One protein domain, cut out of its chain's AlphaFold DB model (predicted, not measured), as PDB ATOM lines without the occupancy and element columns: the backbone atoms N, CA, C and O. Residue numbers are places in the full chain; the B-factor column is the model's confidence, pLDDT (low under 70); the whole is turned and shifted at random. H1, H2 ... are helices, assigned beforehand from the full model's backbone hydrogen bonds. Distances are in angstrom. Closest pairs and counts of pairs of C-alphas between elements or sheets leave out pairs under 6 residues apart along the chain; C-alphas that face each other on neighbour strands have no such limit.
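What this domain is: This is residues 34 to 165 of the 885 residues of an uncharacterized protein of Mycolicibacterium aubagnense (UniProt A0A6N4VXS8). A long helical hairpin, H5 and H6, makes the longest axis, and two of the four shorter helices pack on it, H1 on residues 149 to 160 of H6 and H2 on residues 113 to 120 of H5. H1 runs beside H6 and H2 crosses H5, while H3 packs on H2, H4 packs on H1, and a loop sticks out at residues 66 to 71. The printed part has 132 residues with six named helices, H1 to H6 in chain order, and no named strand: all helix. It is compact, with a radius of gyration of the C-alphas of 15.4 A and spans of 49 by 38 by 29 A.

Where its parts are: H1, residues 40 to 49, begins at C-alpha 40 (-29.933, 0.669, -27.659) and is 14.1 A long. H2 is residues 56 to 64, 12.2 A, H3 residues 78 to 85, 10.6 A, and H4 residues 99 to 102, 5.6 A. H5, residues 107 to 131, measures 35.9 A. H6, residues 138 to 162, measures 36.7 A and ends at C-alpha 162 (-15.224, -1.829, -30.147).

How they stand to each other: H1, H5 and H6 form a bundle, a group of helices side by side. H1 touches residues 149 to 160 of H6 at a shallow tilt of 18 degrees, opposite ways; their closest C-alphas, Phe 46 and Ala 153, are 5.5 A apart. H5 and H6 touch as a hairpin, closest at C-alphas 121 and 147, 5.5 A. H2 is about perpendicular to H5, 77 degrees, and touches its residues 113 to 120, closest at C-alphas 60 and 117, 6.0 A. Every O i to N i+4 pair is within hydrogen-bond range in H1, H2, H3 and H5, and 20 of 21 in H6; H4 is too short for one.

The domain as a whole: The C-alphas farthest apart, Ala 34 and Ala 134, are 49.3 A apart. The printed part has no cut; the links H2 to H3 and H3 to H4 are long. Mean pLDDT of the printed part is 78.5, with residues 65 to 75 and 159 to 165 among those under 70.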
ATOM      1  N   ALA A  34     -23.910 -10.715 -34.277       37.38
ATOM      2  CA  ALA A  34     -24.732 -10.221 -33.166       37.38
ATOM      3  C   ALA A  34     -24.246  -8.869 -32.589       37.38
ATOM      4  O   ALA A  34     -24.971  -8.230 -31.830       37.38
ATOM      5  N   LYS A  35     -23.036  -8.407 -32.948       43.47
ATOM      6  CA  LYS A  35     -22.509  -7.088 -32.550       43.47
ATOM      7  C   LYS A  35     -23.246  -5.899 -33.190       43.47
ATOM      8  O   LYS A  35     -23.135  -4.792 -32.672       43.47
ATOM      9  N   ASP A  36     -24.022  -6.123 -34.253       44.16
ATOM     10  CA  ASP A  36     -24.697  -5.067 -35.022       44.16
ATOM     11  C   ASP A  36     -26.141  -4.757 -34.564       44.16
ATOM     12  O   ASP A  36     -26.865  -4.056 -35.268       44.16
ATOM     13  N   SER A  37     -26.588  -5.222 -33.390       45.88
ATOM     14  CA  SER A  37     -27.922  -4.866 -32.861       45.88
ATOM     15  C   SER A  37     -27.956  -4.450 -31.384       45.88
ATOM     16  O   SER A  37     -28.717  -3.565 -31.015       45.88
ATOM     17  N   THR A  38     -27.113  -4.966 -30.496       53.94
ATOM     18  CA  THR A  38     -27.454  -5.000 -29.057       53.94
ATOM     19  C   THR A  38     -27.071  -3.787 -28.183       53.94
ATOM     20  O   THR A  38     -26.836  -3.960 -26.999       53.94
ATOM     21  N   ARG A  39     -27.006  -2.540 -28.680       67.94
ATOM     22  CA  ARG A  39     -26.697  -1.360 -27.816       67.94
ATOM     23  C   ARG A  39     -27.646  -0.177 -27.968       67.94
ATOM     24  O   ARG A  39     -27.270   0.869 -28.497       67.94
ATOM     25  N   ALA A  40     -28.887  -0.339 -27.521       71.06
ATOM     26  CA  ALA A  40     -29.933   0.669 -27.659       71.06
ATOM     27  C   ALA A  40     -29.567   2.014 -26.997       71.06
ATOM     28  O   ALA A  40     -29.643   3.051 -27.655       71.06
ATOM     29  N   ALA A  41     -29.064   2.002 -25.754       69.94
ATOM     30  CA  ALA A  41     -28.662   3.216 -25.032       69.94
ATOM     31  C   ALA A  41     -27.524   3.973 -25.739       69.94
ATOM     32  O   ALA A  41     -27.648   5.162 -26.028       69.94
ATOM     33  N   THR A  42     -26.443   3.281 -26.122       73.69
ATOM     34  CA  THR A  42     -25.330   3.881 -26.884       73.69
ATOM     35  C   THR A  42     -25.807   4.512 -28.195       73.69
ATOM     36  O   THR A  42     -25.352   5.597 -28.556       73.69
ATOM     37  N   LYS A  43     -26.748   3.861 -28.892       82.56
ATOM     38  CA  LYS A  43     -27.345   4.349 -30.143       82.56
ATOM     39  C   LYS A  43     -28.239   5.580 -29.930       82.56
ATOM     40  O   LYS A  43     -28.094   6.550 -30.672       82.56
ATOM     41  N   ALA A  44     -29.082   5.584 -28.897       80.12
ATOM     42  CA  ALA A  44     -29.916   6.730 -28.524       80.12
ATOM     43  C   ALA A  44     -29.066   7.955 -28.128       80.12
ATOM     44  O   ALA A  44     -29.263   9.050 -28.654       80.12
ATOM     45  N   ASN A  45     -28.049   7.758 -27.278       77.06
ATOM     46  CA  ASN A  45     -27.113   8.814 -26.880       77.06
ATOM     47  C   ASN A  45     -26.337   9.382 -28.061       77.06
ATOM     48  O   ASN A  45     -26.118  10.590 -28.125       77.06
ATOM     49  N   PHE A  46     -25.901   8.519 -28.983       86.44
ATOM     50  CA  PHE A  46     -25.232   8.947 -30.202       86.44
ATOM     51  C   PHE A  46     -26.120   9.924 -30.983       86.44
ATOM     52  O   PHE A  46     -25.660  11.017 -31.302       86.44
ATOM     53  N   VAL A  47     -27.396   9.583 -31.206       88.06
ATOM     54  CA  VAL A  47     -28.361  10.452 -31.900       88.06
ATOM     55  C   VAL A  47     -28.591  11.763 -31.148       88.06
ATOM     56  O   VAL A  47     -28.484  12.826 -31.757       88.06
ATOM     57  N   ALA A  48     -28.822  11.722 -29.833       84.50
ATOM     58  CA  ALA A  48     -28.963  12.934 -29.021       84.50
ATOM     59  C   ALA A  48     -27.708  13.833 -29.095       84.50
ATOM     60  O   ALA A  48     -27.807  15.054 -29.223       84.50
ATOM     61  N   SER A  49     -26.517  13.225 -29.105       85.88
ATOM     62  CA  SER A  49     -25.226  13.918 -29.210       85.88
ATOM     63  C   SER A  49     -24.966  14.531 -30.589       85.88
ATOM     64  O   SER A  49     -24.116  15.413 -30.702       85.88
ATOM     65  N   LEU A  50     -25.700  14.131 -31.637       88.44
ATOM     66  CA  LEU A  50     -25.641  14.812 -32.933       88.44
ATOM     67  C   LEU A  50     -26.243  16.222 -32.879       88.44
ATOM     68  O   LEU A  50     -25.945  17.008 -33.777       88.44
ATOM     69  N   GLN A  51     -27.061  16.560 -31.871       87.56
ATOM     70  CA  GLN A  51     -27.744  17.859 -31.763       87.56
ATOM     71  C   GLN A  51     -28.442  18.224 -33.086       87.56
ATOM     72  O   GLN A  51     -28.073  19.194 -33.759       87.56
ATOM     73  N   LEU A  52     -29.366  17.367 -33.530       90.50
ATOM     74  CA  LEU A  52     -30.030  17.513 -34.826       90.50
ATOM     75  C   LEU A  52     -30.807  18.829 -34.877       90.50
ATOM     76  O   LEU A  52     -31.558  19.156 -33.964       90.50
ATOM     77  N   GLN A  53     -30.609  19.600 -35.939       90.44
ATOM     78  CA  GLN A  53     -31.360  20.822 -36.194       90.44
ATOM     79  C   GLN A  53     -32.625  20.494 -37.004       90.44
ATOM     80  O   GLN A  53     -32.640  19.484 -37.709       90.44
ATOM     81  N   PRO A  54     -33.686  21.320 -36.937       90.75
ATOM     82  CA  PRO A  54     -34.889  21.112 -37.740       90.75
ATOM     83  C   PRO A  54     -34.570  20.976 -39.237       90.75
ATOM     84  O   PRO A  54     -34.005  21.888 -39.842       90.75
ATOM     85  N   GLY A  55     -34.941  19.841 -39.832       88.69
ATOM     86  CA  GLY A  55     -34.677  19.501 -41.229       88.69
ATOM     87  C   GLY A  55     -33.350  18.782 -41.518       88.69
ATOM     88  O   GLY A  55     -33.142  18.395 -42.671       88.69
ATOM     89  N   ASP A  56     -32.473  18.545 -40.534       90.75
ATOM     90  CA  ASP A  56     -31.230  17.774 -40.729       90.75
ATOM     91  C   ASP A  56     -31.520  16.347 -41.226       90.75
ATOM     92  O   ASP A  56     -30.854  15.854 -42.140       90.75
ATOM     93  N   VAL A  57     -32.536  15.681 -40.667       91.19
ATOM     94  CA  VAL A  57     -32.923  14.312 -41.044       91.19
ATOM     95  C   VAL A  57     -33.445  14.285 -42.478       91.19
ATOM     96  O   VAL A  57     -33.061  13.411 -43.255       91.19
ATOM     97  N   GLN A  58     -34.247  15.281 -42.869       90.12
ATOM     98  CA  GLN A  58     -34.738  15.424 -44.243       90.12
ATOM     99  C   GLN A  58     -33.598  15.726 -45.230       90.12
ATOM    100  O   GLN A  58     -33.583  15.180 -46.336       90.12
ATOM    101  N   ALA A  59     -32.623  16.555 -44.843       87.75
ATOM    102  CA  ALA A  59     -31.456  16.864 -45.666       87.75
ATOM    103  C   ALA A  59     -30.567  15.625 -45.882       87.75
ATOM    104  O   ALA A  59     -30.164  15.348 -47.015       87.75
ATOM    105  N   VAL A  60     -30.325  14.833 -44.831       88.38
ATOM    106  CA  VAL A  60     -29.599  13.556 -44.928       88.38
ATOM    107  C   VAL A  60     -30.375  12.535 -45.764       88.38
ATOM    108  O   VAL A  60     -29.786  11.913 -46.646       88.38
ATOM    109  N   GLN A  61     -31.691  12.394 -45.568       86.62
ATOM    110  CA  GLN A  61     -32.537  11.504 -46.374       86.62
ATOM    111  C   GLN A  61     -32.518  11.909 -47.862       86.62
ATOM    112  O   GLN A  61     -32.428  11.052 -48.744       86.62
ATOM    113  N   GLY A  62     -32.553  13.214 -48.150       82.62
ATOM    114  CA  GLY A  62     -32.432  13.768 -49.499       82.62
ATOM    115  C   GLY A  62     -31.079  13.468 -50.145       82.62
ATOM    116  O   GLY A  62     -31.041  12.971 -51.268       82.62
ATOM    117  N   ALA A  63     -29.977  13.687 -49.422       80.25
ATOM    118  CA  ALA A  63     -28.634  13.343 -49.886       80.25
ATOM    119  C   ALA A  63     -28.485  11.831 -50.141       80.25
ATOM    120  O   ALA A  63     -27.972  11.430 -51.186       80.25
ATOM    121  N   HIS A  64     -29.010  10.984 -49.250       70.38
ATOM    122  CA  HIS A  64     -28.957   9.525 -49.377       70.38
ATOM    123  C   HIS A  64     -29.651   9.014 -50.655       70.38
ATOM    124  O   HIS A  64     -29.138   8.113 -51.313       70.38
ATOM    125  N   ARG A  65     -30.757   9.649 -51.077       66.69
ATOM    126  CA  ARG A  65     -31.460   9.344 -52.343       66.69
ATOM    127  C   ARG A  65     -30.666   9.695 -53.614       66.69
ATOM    128  O   ARG A  65     -31.087   9.303 -54.697       66.69
ATOM    129  N   THR A  66     -29.553  10.425 -53.503       59.69
ATOM    130  CA  THR A  66     -28.694  10.814 -54.646       59.69
ATOM    131  C   THR A  66     -27.419   9.976 -54.790       59.69
ATOM    132  O   THR A  66     -26.663  10.175 -55.739       59.69
ATOM    133  N   VAL A  67     -27.170   9.032 -53.876       57.12
ATOM    134  CA  VAL A  67     -26.006   8.133 -53.918       57.12
ATOM    135  C   VAL A  67     -26.317   6.900 -54.775       57.12
ATOM    136  O   VAL A  67     -27.403   6.333 -54.674       57.12
ATOM    137  N   ASP A  68     -25.354   6.454 -55.591       48.66
ATOM    138  CA  ASP A  68     -25.469   5.227 -56.393       48.66
ATOM    139  C   ASP A  68     -25.889   4.022 -55.533       48.66
ATOM    140  O   ASP A  68     -25.139   3.565 -54.662       48.66
ATOM    141  N   ALA A  69     -27.045   3.433 -55.853       50.06
ATOM    142  CA  ALA A  69     -27.612   2.281 -55.146       50.06
ATOM    143  C   ALA A  69     -26.703   1.030 -55.146       50.06
ATOM    144  O   ALA A  69     -26.916   0.115 -54.360       50.06
ATOM    145  N   ALA A  70     -25.670   0.993 -55.996       42.41
ATOM    146  CA  ALA A  70     -24.665  -0.068 -56.043       42.41
ATOM    147  C   ALA A  70     -23.547   0.057 -54.979       42.41
ATOM    148  O   ALA A  70     -22.701  -0.832 -54.891       42.41
ATOM    149  N   LYS A  71     -23.500   1.153 -54.205       43.69
ATOM    150  CA  LYS A  71     -22.490   1.396 -53.150       43.69
ATOM    151  C   LYS A  71     -23.072   1.574 -51.746       43.69
ATOM    152  O   LYS A  71     -22.310   1.585 -50.782       43.69
ATOM    153  N   ALA A  72     -24.387   1.729 -51.620       47.19
ATOM    154  CA  ALA A  72     -25.065   1.784 -50.331       47.19
ATOM    155  C   ALA A  72     -25.364   0.366 -49.811       47.19
ATOM    156  O   ALA A  72     -25.650  -0.544 -50.589       47.19
ATOM    157  N   GLY A  73     -25.322   0.186 -48.488       53.62
ATOM    158  CA  GLY A  73     -25.896  -0.995 -47.835       53.62
ATOM    159  C   GLY A  73     -27.433  -1.018 -47.937       53.62
ATOM    160  O   GLY A  73     -28.016  -0.157 -48.600       53.62
ATOM    161  N   PRO A  74     -28.122  -1.966 -47.270       59.06
ATOM    162  CA  PRO A  74     -29.585  -1.985 -47.246       59.06
ATOM    163  C   PRO A  74     -30.130  -0.638 -46.748       59.06
ATOM    164  O   PRO A  74     -29.762  -0.183 -45.663       59.06
ATOM    165  N   ALA A  75     -30.978   0.004 -47.555       62.00
ATOM    166  CA  ALA A  75     -31.462   1.357 -47.295       62.00
ATOM    167  C   ALA A  75     -32.247   1.440 -45.965       62.00
ATOM    168  O   ALA A  75     -33.053   0.544 -45.692       62.00
ATOM    169  N   PRO A  76     -32.064   2.496 -45.147       71.75
ATOM    170  CA  PRO A  76     -32.819   2.650 -43.907       71.75
ATOM    171  C   PRO A  76     -34.316   2.850 -44.181       71.75
ATOM    172  O   PRO A  76     -34.703   3.604 -45.078       71.75
ATOM    173  N   THR A  77     -35.158   2.180 -43.395       78.75
ATOM    174  CA  THR A  77     -36.623   2.165 -43.545       78.75
ATOM    175  C   THR A  77     -37.279   3.431 -42.976       78.75
ATOM    176  O   THR A  77     -36.684   4.133 -42.164       78.75
ATOM    177  N   GLU A  78     -38.524   3.739 -43.363       80.69
ATOM    178  CA  GLU A  78     -39.258   4.912 -42.836       80.69
ATOM    179  C   GLU A  78     -39.296   5.001 -41.290       80.69
ATOM    180  O   GLU A  78     -39.031   6.087 -40.772       80.69
ATOM    181  N   PRO A  79     -39.484   3.902 -40.519       83.88
ATOM    182  CA  PRO A  79     -39.373   3.939 -39.057       83.88
ATOM    183  C   PRO A  79     -38.044   4.492 -38.521       83.88
ATOM    184  O   PRO A  79     -38.054   5.202 -37.522       83.88
ATOM    185  N   PHE A  80     -36.910   4.232 -39.186       86.69
ATOM    186  CA  PHE A  80     -35.605   4.783 -38.788       86.69
ATOM    187  C   PHE A  80     -35.555   6.308 -38.961       86.69
ATOM    188  O   PHE A  80     -35.087   7.021 -38.072       86.69
ATOM    189  N   TRP A  81     -36.084   6.823 -40.075       88.25
ATOM    190  CA  TRP A  81     -36.138   8.264 -40.334       88.25
ATOM    191  C   TRP A  81     -37.094   8.972 -39.363       88.25
ATOM    192  O   TRP A  81     -36.723   9.985 -38.773       88.25
ATOM    193  N   SER A  82     -38.280   8.403 -39.112       87.38
ATOM    194  CA  SER A  82     -39.233   8.929 -38.119       87.38
ATOM    195  C   SER A  82     -38.713   8.860 -36.676       87.38
ATOM    196  O   SER A  82     -39.080   9.702 -35.856       87.38
ATOM    197  N   LEU A  83     -37.860   7.884 -36.344       88.62
ATOM    198  CA  LEU A  83     -37.209   7.784 -35.034       88.62
ATOM    199  C   LEU A  83     -36.191   8.916 -34.829       88.62
ATOM    200  O   LEU A  83     -36.221   9.593 -33.806       88.62
ATOM    201  N   LEU A  84     -35.330   9.159 -35.823       90.38
ATOM    202  CA  LEU A  84     -34.345  10.247 -35.798       90.38
ATOM    203  C   LEU A  84     -35.000  11.632 -35.755       90.38
ATOM    204  O   LEU A  84     -34.519  12.514 -35.048       90.38
ATOM    205  N   GLN A  85     -36.108  11.825 -36.476       90.38
ATOM    206  CA  GLN A  85     -36.790  13.119 -36.566       90.38
ATOM    207  C   GLN A  85     -37.316  13.625 -35.209       90.38
ATOM    208  O   GLN A  85     -37.401  14.831 -34.993       90.38
ATOM    209  N   GLN A  86     -37.597  12.727 -34.258       88.00
ATOM    210  CA  GLN A  86     -38.014  13.090 -32.895       88.00
ATOM    211  C   GLN A  86     -36.899  13.758 -32.065       88.00
ATOM    212  O   GLN A  86     -37.187  14.326 -31.013       88.00
ATOM    213  N   PHE A  87     -35.647  13.724 -32.535       87.75
ATOM    214  CA  PHE A  87     -34.498  14.387 -31.908       87.75
ATOM    215  C   PHE A  87     -34.155  15.750 -32.537       87.75
ATOM    216  O   PHE A  87     -33.175  16.369 -32.125       87.75
ATOM    217  N   GLU A  88     -34.916  16.234 -33.528       89.12
ATOM    218  CA  GLU A  88     -34.661  17.542 -34.147       89.12
ATOM    219  C   GLU A  88     -35.062  18.725 -33.244       89.12
ATOM    220  O   GLU A  88     -36.152  18.779 -32.674       89.12
ATOM    221  N   GLY A  89     -34.188  19.732 -33.171       84.25
ATOM    222  CA  GLY A  89     -34.403  20.972 -32.433       84.25
ATOM    223  C   GLY A  89     -34.228  20.799 -30.924       84.25
ATOM    224  O   GLY A  89     -33.183  20.363 -30.448       84.25
ATOM    225  N   THR A  90     -35.245  21.197 -30.160       77.19
ATOM    226  CA  THR A  90     -35.279  21.080 -28.692       77.19
ATOM    227  C   THR A  90     -36.535  20.309 -28.266       77.19
ATOM    228  O   THR A  90     -37.493  20.924 -27.782       77.19
ATOM    229  N   PRO A  91     -36.592  18.984 -28.500       72.31
ATOM    230  CA  PRO A  91     -37.739  18.166 -28.121       72.31
ATOM    231  C   PRO A  91     -37.943  18.172 -26.602       72.31
ATOM    232  O   PRO A  91     -36.993  18.288 -25.825       72.31
ATOM    233  N   MET A  92     -39.192  18.019 -26.157       64.38
ATOM    234  CA  MET A  92     -39.463  17.800 -24.736       64.38
ATOM    235  C   MET A  92     -38.940  16.416 -24.340       64.38
ATOM    236  O   MET A  92     -39.131  15.451 -25.076       64.38
ATOM    237  N   ALA A  93     -38.341  16.286 -23.155       59.72
ATOM    238  CA  ALA A  93     -37.825  14.997 -22.681       59.72
ATOM    239  C   ALA A  93     -38.909  13.897 -22.649       59.72
ATOM    240  O   ALA A  93     -38.639  12.745 -22.960       59.72
ATOM    241  N   SER A  94     -40.164  14.271 -22.365       58.56
ATOM    242  CA  SER A  94     -41.330  13.376 -22.381       58.56
ATOM    243  C   SER A  94     -41.866  13.025 -23.776       58.56
ATOM    244  O   SER A  94     -42.796  12.231 -23.873       58.56
ATOM    245  N   SER A  95     -41.355  13.649 -24.843       67.88
ATOM    246  CA  SER A  95     -41.689  13.325 -26.240       67.88
ATOM    247  C   SER A  95     -40.539  12.645 -26.987       67.88
ATOM    248  O   SER A  95     -40.665  12.403 -28.184       67.88
ATOM    249  N   LEU A  96     -39.421  12.363 -26.311       73.25
ATOM    250  CA  LEU A  96     -38.363  11.531 -26.873       73.25
ATOM    251  C   LEU A  96     -38.812  10.058 -26.897       73.25
ATOM    252  O   LEU A  96     -39.486   9.608 -25.966       73.25
ATOM    253  N   PRO A  97     -38.448   9.293 -27.939       75.94
ATOM    254  CA  PRO A  97     -38.769   7.876 -28.019       75.94
ATOM    255  C   PRO A  97     -38.012   7.086 -26.946       75.94
ATOM    256  O   PRO A  97     -36.869   7.401 -26.612       75.94
ATOM    257  N   ALA A  98     -38.638   6.023 -26.438       71.69
ATOM    258  CA  ALA A  98     -38.002   5.113 -25.489       71.69
ATOM    259  C   ALA A  98     -36.724   4.500 -26.083       71.69
ATOM    260  O   ALA A  98     -36.673   4.178 -27.272       71.69
ATOM    261  N   VAL A  99     -35.709   4.283 -25.243       68.00
ATOM    262  CA  VAL A  99     -34.402   3.761 -25.677       68.00
ATOM    263  C   VAL A  99     -34.523   2.435 -26.419       68.00
ATOM    264  O   VAL A  99     -33.843   2.252 -27.424       68.00
ATOM    265  N   SER A 100     -35.447   1.561 -26.017       68.00
ATOM    266  CA  SER A 100     -35.728   0.289 -26.693       68.00
ATOM    267  C   SER A 100     -36.070   0.428 -28.182       68.00
ATOM    268  O   SER A 100     -35.769  -0.485 -28.944       68.00
ATOM    269  N   ALA A 101     -36.584   1.575 -28.647       79.81
ATOM    270  CA  ALA A 101     -36.799   1.834 -30.074       79.81
ATOM    271  C   ALA A 101     -35.489   1.850 -30.891       79.81
ATOM    272  O   ALA A 101     -35.506   1.649 -32.105       79.81
ATOM    273  N   PHE A 102     -34.342   2.047 -30.235       77.81
ATOM    274  CA  PHE A 102     -33.017   1.924 -30.837       77.81
ATOM    275  C   PHE A 102     -32.444   0.506 -30.792       77.81
ATOM    276  O   PHE A 102     -31.371   0.306 -31.359       77.81
ATOM    277  N   ALA A 103     -33.099  -0.480 -30.165       71.62
ATOM    278  CA  ALA A 103     -32.592  -1.853 -30.094       71.62
ATOM    279  C   ALA A 103     -32.390  -2.452 -31.496       71.62
ATOM    280  O   ALA A 103     -31.270  -2.819 -31.841       71.62
ATOM    281  N   ASP A 104     -33.397  -2.399 -32.366       73.69
ATOM    282  CA  ASP A 104     -33.314  -2.999 -33.709       73.69
ATOM    283  C   ASP A 104     -32.591  -2.125 -34.756       73.69
ATOM    284  O   ASP A 104     -32.407  -2.530 -35.904       73.69
ATOM    285  N   VAL A 105     -32.142  -0.920 -34.386       79.62
ATOM    286  CA  VAL A 105     -31.425  -0.013 -35.300       79.62
ATOM    287  C   VAL A 105     -29.991  -0.497 -35.534       79.62
ATOM    288  O   VAL A 105     -29.186  -0.545 -34.603       79.62
ATOM    289  N   ALA A 106     -29.624  -0.782 -36.783       80.38
ATOM    290  CA  ALA A 106     -28.261  -1.184 -37.122       80.38
ATOM    291  C   ALA A 106     -27.259  -0.017 -36.926       80.38
ATOM    292  O   ALA A 106     -27.485   1.078 -37.456       80.38
ATOM    293  N   PRO A 107     -26.113  -0.217 -36.241       77.81
ATOM    294  CA  PRO A 107     -25.053   0.784 -36.133       77.81
ATOM    295  C   PRO A 107     -24.565   1.301 -37.487       77.81
ATOM    296  O   PRO A 107     -24.254   2.481 -37.605       77.81
ATOM    297  N   THR A 108     -24.566   0.454 -38.520       80.31
ATOM    298  CA  THR A 108     -24.187   0.818 -39.895       80.31
ATOM    299  C   THR A 108     -25.103   1.882 -40.512       80.31
ATOM    300  O   THR A 108     -24.629   2.732 -41.267       80.31
ATOM    301  N   HIS A 109     -26.397   1.898 -40.165       84.94
ATOM    302  CA  HIS A 109     -27.318   2.972 -40.563       84.94
ATOM    303  C   HIS A 109     -27.002   4.278 -39.832       84.94
ATOM    304  O   HIS A 109     -27.007   5.342 -40.449       84.94
ATOM    305  N   LEU A 110     -26.665   4.203 -38.543       87.19
ATOM    306  CA  LEU A 110     -26.307   5.368 -37.728       87.19
ATOM    307  C   LEU A 110     -24.960   5.982 -38.134       87.19
ATOM    308  O   LEU A 110     -24.855   7.206 -38.208       87.19
ATOM    309  N   THR A 111     -23.952   5.172 -38.472       85.00
ATOM    310  CA  THR A 111     -22.677   5.674 -39.007       85.00
ATOM    311  C   THR A 111     -22.869   6.309 -40.382       85.00
ATOM    312  O   THR A 111     -22.422   7.433 -40.584       85.00
ATOM    313  N   ALA A 112     -23.618   5.671 -41.292       85.06
ATOM    314  CA  ALA A 112     -23.907   6.234 -42.616       85.06
ATOM    315  C   ALA A 112     -24.703   7.554 -42.542       85.06
ATOM    316  O   ALA A 112     -24.424   8.499 -43.287       85.06
ATOM    317  N   PHE A 113     -25.659   7.647 -41.609       89.88
ATOM    318  CA  PHE A 113     -26.361   8.891 -41.290       89.88
ATOM    319  C   PHE A 113     -25.383   9.961 -40.777       89.88
ATOM    320  O   PHE A 113     -25.376  11.081 -41.288       89.88
ATOM    321  N   SER A 114     -24.504   9.605 -39.831       89.88
ATOM    322  CA  SER A 114     -23.469  10.493 -39.285       89.88
ATOM    323  C   SER A 114     -22.536  11.048 -40.355       89.88
ATOM    324  O   SER A 114     -22.275  12.247 -40.385       89.88
ATOM    325  N   ASP A 115     -22.025  10.189 -41.237       89.56
ATOM    326  CA  ASP A 115     -21.081  10.564 -42.289       89.56
ATOM    327  C   ASP A 115     -21.715  11.537 -43.286       89.56
ATOM    328  O   ASP A 115     -21.113  12.555 -43.638       89.56
ATOM    329  N   THR A 116     -22.976  11.292 -43.647       89.94
ATOM    330  CA  THR A 116     -23.757  12.193 -44.500       89.94
ATOM    331  C   THR A 116     -24.031  13.532 -43.801       89.94
ATOM    332  O   THR A 116     -23.836  14.591 -44.400       89.94
ATOM    333  N   LEU A 117     -24.412  13.518 -42.517       93.12
ATOM    334  CA  LEU A 117     -24.657  14.730 -41.728       93.12
ATOM    335  C   LEU A 117     -23.385  15.576 -41.560       93.12
ATOM    336  O   LEU A 117     -23.424  16.792 -41.753       93.12
ATOM    337  N   LYS A 118     -22.242  14.946 -41.254       93.69
ATOM    338  CA  LYS A 118     -20.931  15.611 -41.170       93.69
ATOM    339  C   LYS A 118     -20.575  16.288 -42.493       93.69
ATOM    340  O   LYS A 118     -20.156  17.442 -42.472       93.69
ATOM    341  N   ALA A 119     -20.799  15.631 -43.633       91.88
ATOM    342  CA  ALA A 119     -20.557  16.222 -44.949       91.88
ATOM    343  C   ALA A 119     -21.444  17.457 -45.219       91.88
ATOM    344  O   ALA A 119     -20.937  18.488 -45.660       91.88
ATOM    345  N   LEU A 120     -22.742  17.396 -44.901       92.00
ATOM    346  CA  LEU A 120     -23.676  18.524 -45.064       92.00
ATOM    347  C   LEU A 120     -23.348  19.707 -44.132       92.00
ATOM    348  O   LEU A 120     -23.392  20.873 -44.548       92.00
ATOM    349  N   ARG A 121     -22.966  19.423 -42.880       94.31
ATOM    350  CA  ARG A 121     -22.524  20.440 -41.913       94.31
ATOM    351  C   ARG A 121     -21.182  21.058 -42.318       94.31
ATOM    352  O   ARG A 121     -21.057  22.278 -42.273       94.31
ATOM    353  N   GLN A 122     -20.231  20.265 -42.818       94.62
ATOM    354  CA  GLN A 122     -18.957  20.750 -43.367       94.62
ATOM    355  C   GLN A 122     -19.180  21.692 -44.560       94.62
ATOM    356  O   GLN A 122     -18.690  22.817 -44.535       94.62
ATOM    357  N   GLN A 123     -20.010  21.311 -45.539       92.69
ATOM    358  CA  GLN A 123     -20.374  22.187 -46.664       92.69
ATOM    359  C   GLN A 123     -20.999  23.516 -46.209       92.69
ATOM    360  O   GLN A 123     -20.817  24.548 -46.855       92.69
ATOM    361  N   THR A 124     -21.747  23.507 -45.104       90.81
ATOM    362  CA  THR A 124     -22.341  24.720 -44.530       90.81
ATOM    363  C   THR A 124     -21.303  25.585 -43.817       90.81
ATOM    364  O   THR A 124     -21.291  26.794 -44.038       90.81
ATOM    365  N   VAL A 125     -20.378  24.988 -43.058       92.31
ATOM    366  CA  VAL A 125     -19.214  25.687 -42.486       92.31
ATOM    367  C   VAL A 125     -18.351  26.315 -43.584       92.31
ATOM    368  O   VAL A 125     -17.982  27.478 -43.461       92.31
ATOM    369  N   ASP A 126     -18.070  25.596 -44.671       92.94
ATOM    370  CA  ASP A 126     -17.244  26.101 -45.776       92.94
ATOM    371  C   ASP A 126     -17.926  27.262 -46.512       92.94
ATOM    372  O   ASP A 126     -17.289  28.278 -46.796       92.94
ATOM    373  N   ARG A 127     -19.243  27.164 -46.747       92.75
ATOM    374  CA  ARG A 127     -20.059  28.243 -47.329       92.75
ATOM    375  C   ARG A 127     -20.066  29.494 -46.445       92.75
ATOM    376  O   ARG A 127     -19.874  30.595 -46.955       92.75
ATOM    377  N   LEU A 128     -20.277  29.332 -45.137       91.31
ATOM    378  CA  LEU A 128     -20.311  30.443 -44.181       91.31
ATOM    379  C   LEU A 128     -18.924  31.072 -43.994       91.31
ATOM    380  O   LEU A 128     -18.813  32.290 -43.983       91.31
ATOM    381  N   ARG A 129     -17.854  30.271 -43.946       90.19
ATOM    382  CA  ARG A 129     -16.464  30.754 -43.871       90.19
ATOM    383  C   ARG A 129     -16.019  31.483 -45.143       90.19
ATOM    384  O   ARG A 129     -15.208  32.399 -45.065       90.19
ATOM    385  N   ALA A 130     -16.545  31.103 -46.309       88.88
ATOM    386  CA  ALA A 130     -16.330  31.845 -47.550       88.88
ATOM    387  C   ALA A 130     -17.071  33.199 -47.571       88.88
ATOM    388  O   ALA A 130     -16.603  34.132 -48.219       88.88
ATOM    389  N   ALA A 131     -18.201  33.313 -46.860       86.50
ATOM    390  CA  ALA A 131     -18.968  34.554 -46.720       86.50
ATOM    391  C   ALA A 131     -18.438  35.478 -45.601       86.50
ATOM    392  O   ALA A 131     -18.459  36.696 -45.760       86.50
ATOM    393  N   ASP A 132     -17.921  34.910 -44.507       82.56
ATOM    394  CA  ASP A 132     -17.270  35.607 -43.389       82.56
ATOM    395  C   ASP A 132     -15.863  35.028 -43.117       82.56
ATOM    396  O   ASP A 132     -15.685  34.183 -42.231       82.56
ATOM    397  N   PRO A 133     -14.830  35.493 -43.849       76.31
ATOM    398  CA  PRO A 133     -13.447  35.072 -43.621       76.31
ATOM    399  C   PRO A 133     -12.851  35.580 -42.299       76.31
ATOM    400  O   PRO A 133     -11.800  35.093 -41.887       76.31
ATOM    401  N   ALA A 134     -13.480  36.570 -41.651       77.69
ATOM    402  CA  ALA A 134     -13.022  37.132 -40.381       77.69
ATOM    403  C   ALA A 134     -13.458  36.285 -39.172       77.69
ATOM    404  O   ALA A 134     -12.865  36.398 -38.100       77.69
ATOM    405  N   GLY A 135     -14.461  35.417 -39.345       74.44
ATOM    406  CA  GLY A 135     -14.871  34.431 -38.347       74.44
ATOM    407  C   GLY A 135     -15.634  35.016 -37.157       74.44
ATOM    408  O   GLY A 135     -15.508  34.510 -36.045       74.44
ATOM    409  N   THR A 136     -16.388  36.095 -37.377       78.00
ATOM    410  CA  THR A 136     -17.074  36.857 -36.312       78.00
ATOM    411  C   THR A 136     -18.583  36.615 -36.242       78.00
ATOM    412  O   THR A 136     -19.221  36.981 -35.256       78.00
ATOM    413  N   SER A 137     -19.167  35.989 -37.264       84.88
ATOM    414  CA  SER A 137     -20.598  35.698 -37.339       84.88
ATOM    415  C   SER A 137     -21.031  34.609 -36.338       84.88
ATOM    416  O   SER A 137     -20.456  33.513 -36.317       84.88
ATOM    417  N   PRO A 138     -22.101  34.843 -35.546       86.44
ATOM    418  CA  PRO A 138     -22.682  33.817 -34.675       86.44
ATOM    419  C   PRO A 138     -23.121  32.554 -35.431       86.44
ATOM    420  O   PRO A 138     -23.041  31.453 -34.890       86.44
ATOM    421  N   GLU A 139     -23.535  32.701 -36.693       86.69
ATOM    422  CA  GLU A 139     -23.959  31.603 -37.571       86.69
ATOM    423  C   GLU A 139     -22.815  30.630 -37.889       86.69
ATOM    424  O   GLU A 139     -22.992  29.415 -37.783       86.69
ATOM    425  N   LEU A 140     -21.617  31.139 -38.214       87.62
ATOM    426  CA  LEU A 140     -20.438  30.294 -38.420       87.62
ATOM    427  C   LEU A 140     -20.024  29.597 -37.116       87.62
ATOM    428  O   LEU A 140     -19.670  28.418 -37.142       87.62
ATOM    429  N   GLY A 141     -20.117  30.294 -35.979       85.75
ATOM    430  CA  GLY A 141     -19.892  29.709 -34.655       85.75
ATOM    431  C   GLY A 141     -20.836  28.535 -34.366       85.75
ATOM    432  O   GLY A 141     -20.379  27.447 -34.020       85.75
ATOM    433  N   ALA A 142     -22.140  28.718 -34.583       88.12
ATOM    434  CA  ALA A 142     -23.145  27.669 -34.412       88.12
ATOM    435  C   ALA A 142     -22.919  26.478 -35.364       88.12
ATOM    436  O   ALA A 142     -22.958  25.326 -34.929       88.12
ATOM    437  N   ALA A 143     -22.603  26.734 -36.639       89.25
ATOM    438  CA  ALA A 143     -22.303  25.685 -37.614       89.25
ATOM    439  C   ALA A 143     -21.046  24.872 -37.242       89.25
ATOM    440  O   ALA A 143     -21.030  23.650 -37.401       89.25
ATOM    441  N   LEU A 144     -20.010  25.525 -36.701       89.00
ATOM    442  CA  LEU A 144     -18.803  24.861 -36.197       89.00
ATOM    443  C   LEU A 144     -19.085  24.001 -34.958       89.00
ATOM    444  O   LEU A 144     -18.581  22.881 -34.880       89.00
ATOM    445  N   ILE A 145     -19.916  24.481 -34.026       88.88
ATOM    446  CA  ILE A 145     -20.354  23.707 -32.853       88.88
ATOM    447  C   ILE A 145     -21.122  22.456 -33.301       88.88
ATOM    448  O   ILE A 145     -20.782  21.351 -32.878       88.88
ATOM    449  N   ALA A 146     -22.086  22.600 -34.215       89.12
ATOM    450  CA  ALA A 146     -22.871  21.485 -34.741       89.12
ATOM    451  C   ALA A 146     -22.005  20.458 -35.501       89.12
ATOM    452  O   ALA A 146     -22.179  19.247 -35.347       89.12
ATOM    453  N   LEU A 147     -21.040  20.908 -36.311       92.44
ATOM    454  CA  LEU A 147     -20.086  20.015 -36.973       92.44
ATOM    455  C   LEU A 147     -19.211  19.265 -35.953       92.44
ATOM    456  O   LEU A 147     -19.014  18.055 -36.080       92.44
ATOM    457  N   ASN A 148     -18.717  19.959 -34.925       90.44
ATOM    458  CA  ASN A 148     -17.910  19.349 -33.872       90.44
ATOM    459  C   ASN A 148     -18.705  18.306 -33.068       90.44
ATOM    460  O   ASN A 148     -18.200  17.208 -32.848       90.44
ATOM    461  N   ALA A 149     -19.957  18.601 -32.705       87.06
ATOM    462  CA  ALA A 149     -20.848  17.657 -32.030       87.06
ATOM    463  C   ALA A 149     -21.024  16.359 -32.844       87.06
ATOM    464  O   ALA A 149     -20.838  15.263 -32.314       87.06
ATOM    465  N   ALA A 150     -21.261  16.471 -34.158       90.00
ATOM    466  CA  ALA A 150     -21.374  15.310 -35.044       90.00
ATOM    467  C   ALA A 150     -20.066  14.498 -35.152       90.00
ATOM    468  O   ALA A 150     -20.105  13.266 -35.161       90.00
ATOM    469  N   ASN A 151     -18.905  15.163 -35.192       87.69
ATOM    470  CA  ASN A 151     -17.596  14.499 -35.189       87.69
ATOM    471  C   ASN A 151     -17.338  13.730 -33.883       87.69
ATOM    472  O   ASN A 151     -16.983  12.551 -33.930       87.69
ATOM    473  N   VAL A 152     -17.559  14.371 -32.731       82.19
ATOM    474  CA  VAL A 152     -17.366  13.767 -31.401       82.19
ATOM    475  C   VAL A 152     -18.317  12.586 -31.195       82.19
ATOM    476  O   VAL A 152     -17.868  11.505 -30.818       82.19
ATOM    477  N   ALA A 153     -19.603  12.743 -31.520       82.38
ATOM    478  CA  ALA A 153     -20.587  11.664 -31.427       82.38
ATOM    479  C   ALA A 153     -20.205  10.459 -32.305       82.38
ATOM    480  O   ALA A 153     -20.253   9.316 -31.852       82.38
ATOM    481  N   SER A 154     -19.763  10.703 -33.545       84.62
ATOM    482  CA  SER A 154     -19.323   9.654 -34.475       84.62
ATOM    483  C   SER A 154     -18.120   8.860 -33.943       84.62
ATOM    484  O   SER A 154     -18.118   7.631 -34.012       84.62
ATOM    485  N   GLN A 155     -17.127   9.547 -33.368       81.62
ATOM    486  CA  GLN A 155     -15.953   8.914 -32.754       81.62
ATOM    487  C   GLN A 155     -16.306   8.148 -31.469       81.62
ATOM    488  O   GLN A 155     -15.779   7.057 -31.240       81.62
ATOM    489  N   ALA A 156     -17.217   8.682 -30.650       74.25
ATOM    490  CA  ALA A 156     -17.697   8.022 -29.440       74.25
ATOM    491  C   ALA A 156     -18.456   6.723 -29.762       74.25
ATOM    492  O   ALA A 156     -18.168   5.687 -29.166       74.25
ATOM    493  N   LEU A 157     -19.361   6.741 -30.752       80.69
ATOM    494  CA  LEU A 157     -20.075   5.538 -31.200       80.69
ATOM    495  C   LEU A 157     -19.098   4.456 -31.684       80.69
ATOM    496  O   LEU A 157     -19.202   3.308 -31.255       80.69
ATOM    497  N   ALA A 158     -18.131   4.819 -32.531       74.81
ATOM    498  CA  ALA A 158     -17.139   3.878 -33.052       74.81
ATOM    499  C   ALA A 158     -16.275   3.253 -31.940       74.81
ATOM    500  O   ALA A 158     -16.056   2.042 -31.949       74.81
ATOM    501  N   SER A 159     -15.831   4.057 -30.967       68.06
ATOM    502  CA  SER A 159     -15.051   3.583 -29.814       68.06
ATOM    503  C   SER A 159     -15.862   2.633 -28.924       68.06
ATOM    504  O   SER A 159     -15.390   1.547 -28.592       68.06
ATOM    505  N   ASN A 160     -17.107   2.996 -28.597       68.12
ATOM    506  CA  ASN A 160     -17.972   2.190 -27.731       68.12
ATOM    507  C   ASN A 160     -18.334   0.837 -28.367       68.12
ATOM    508  O   ASN A 160     -18.356  -0.181 -27.684       68.12
ATOM    509  N   LEU A 161     -18.563   0.784 -29.684       66.75
ATOM    510  CA  LEU A 161     -18.849  -0.477 -30.384       66.75
ATOM    511  C   LEU A 161     -17.662  -1.463 -30.382       66.75
ATOM    512  O   LEU A 161     -17.877  -2.665 -30.551       66.75
ATOM    513  N   GLN A 162     -16.426  -0.986 -30.183       62.53
ATOM    514  CA  GLN A 162     -15.224  -1.829 -30.147       62.53
ATOM    515  C   GLN A 162     -14.873  -2.360 -28.749       62.53
ATOM    516  O   GLN A 162     -14.226  -3.404 -28.650       62.53
ATOM    517  N   THR A 163     -15.294  -1.692 -27.672       56.28
ATOM    518  CA  THR A 163     -15.031  -2.135 -26.294       56.28
ATOM    519  C   THR A 163     -16.003  -3.235 -25.870       56.28
ATOM    520  O   THR A 163     -17.183  -3.205 -26.213       56.28
ATOM    521  N   SER A 164     -15.530  -4.227 -25.110       55.97
ATOM    522  CA  SER A 164     -16.409  -5.183 -24.430       55.97
ATOM    523  C   SER A 164     -16.465  -4.818 -22.953       55.97
ATOM    524  O   SER A 164     -15.468  -4.940 -22.251       55.97
ATOM    525  N   GLU A 165     -17.625  -4.336 -22.513       65.19
ATOM    526  CA  GLU A 165     -17.890  -3.954 -21.117       65.19
ATOM    527  C   GLU A 165     -18.222  -5.180 -20.246       65.19
ATOM    528  O   GLU A 165     -18.319  -5.070 -19.030       65.19
TER     529      GLU A 165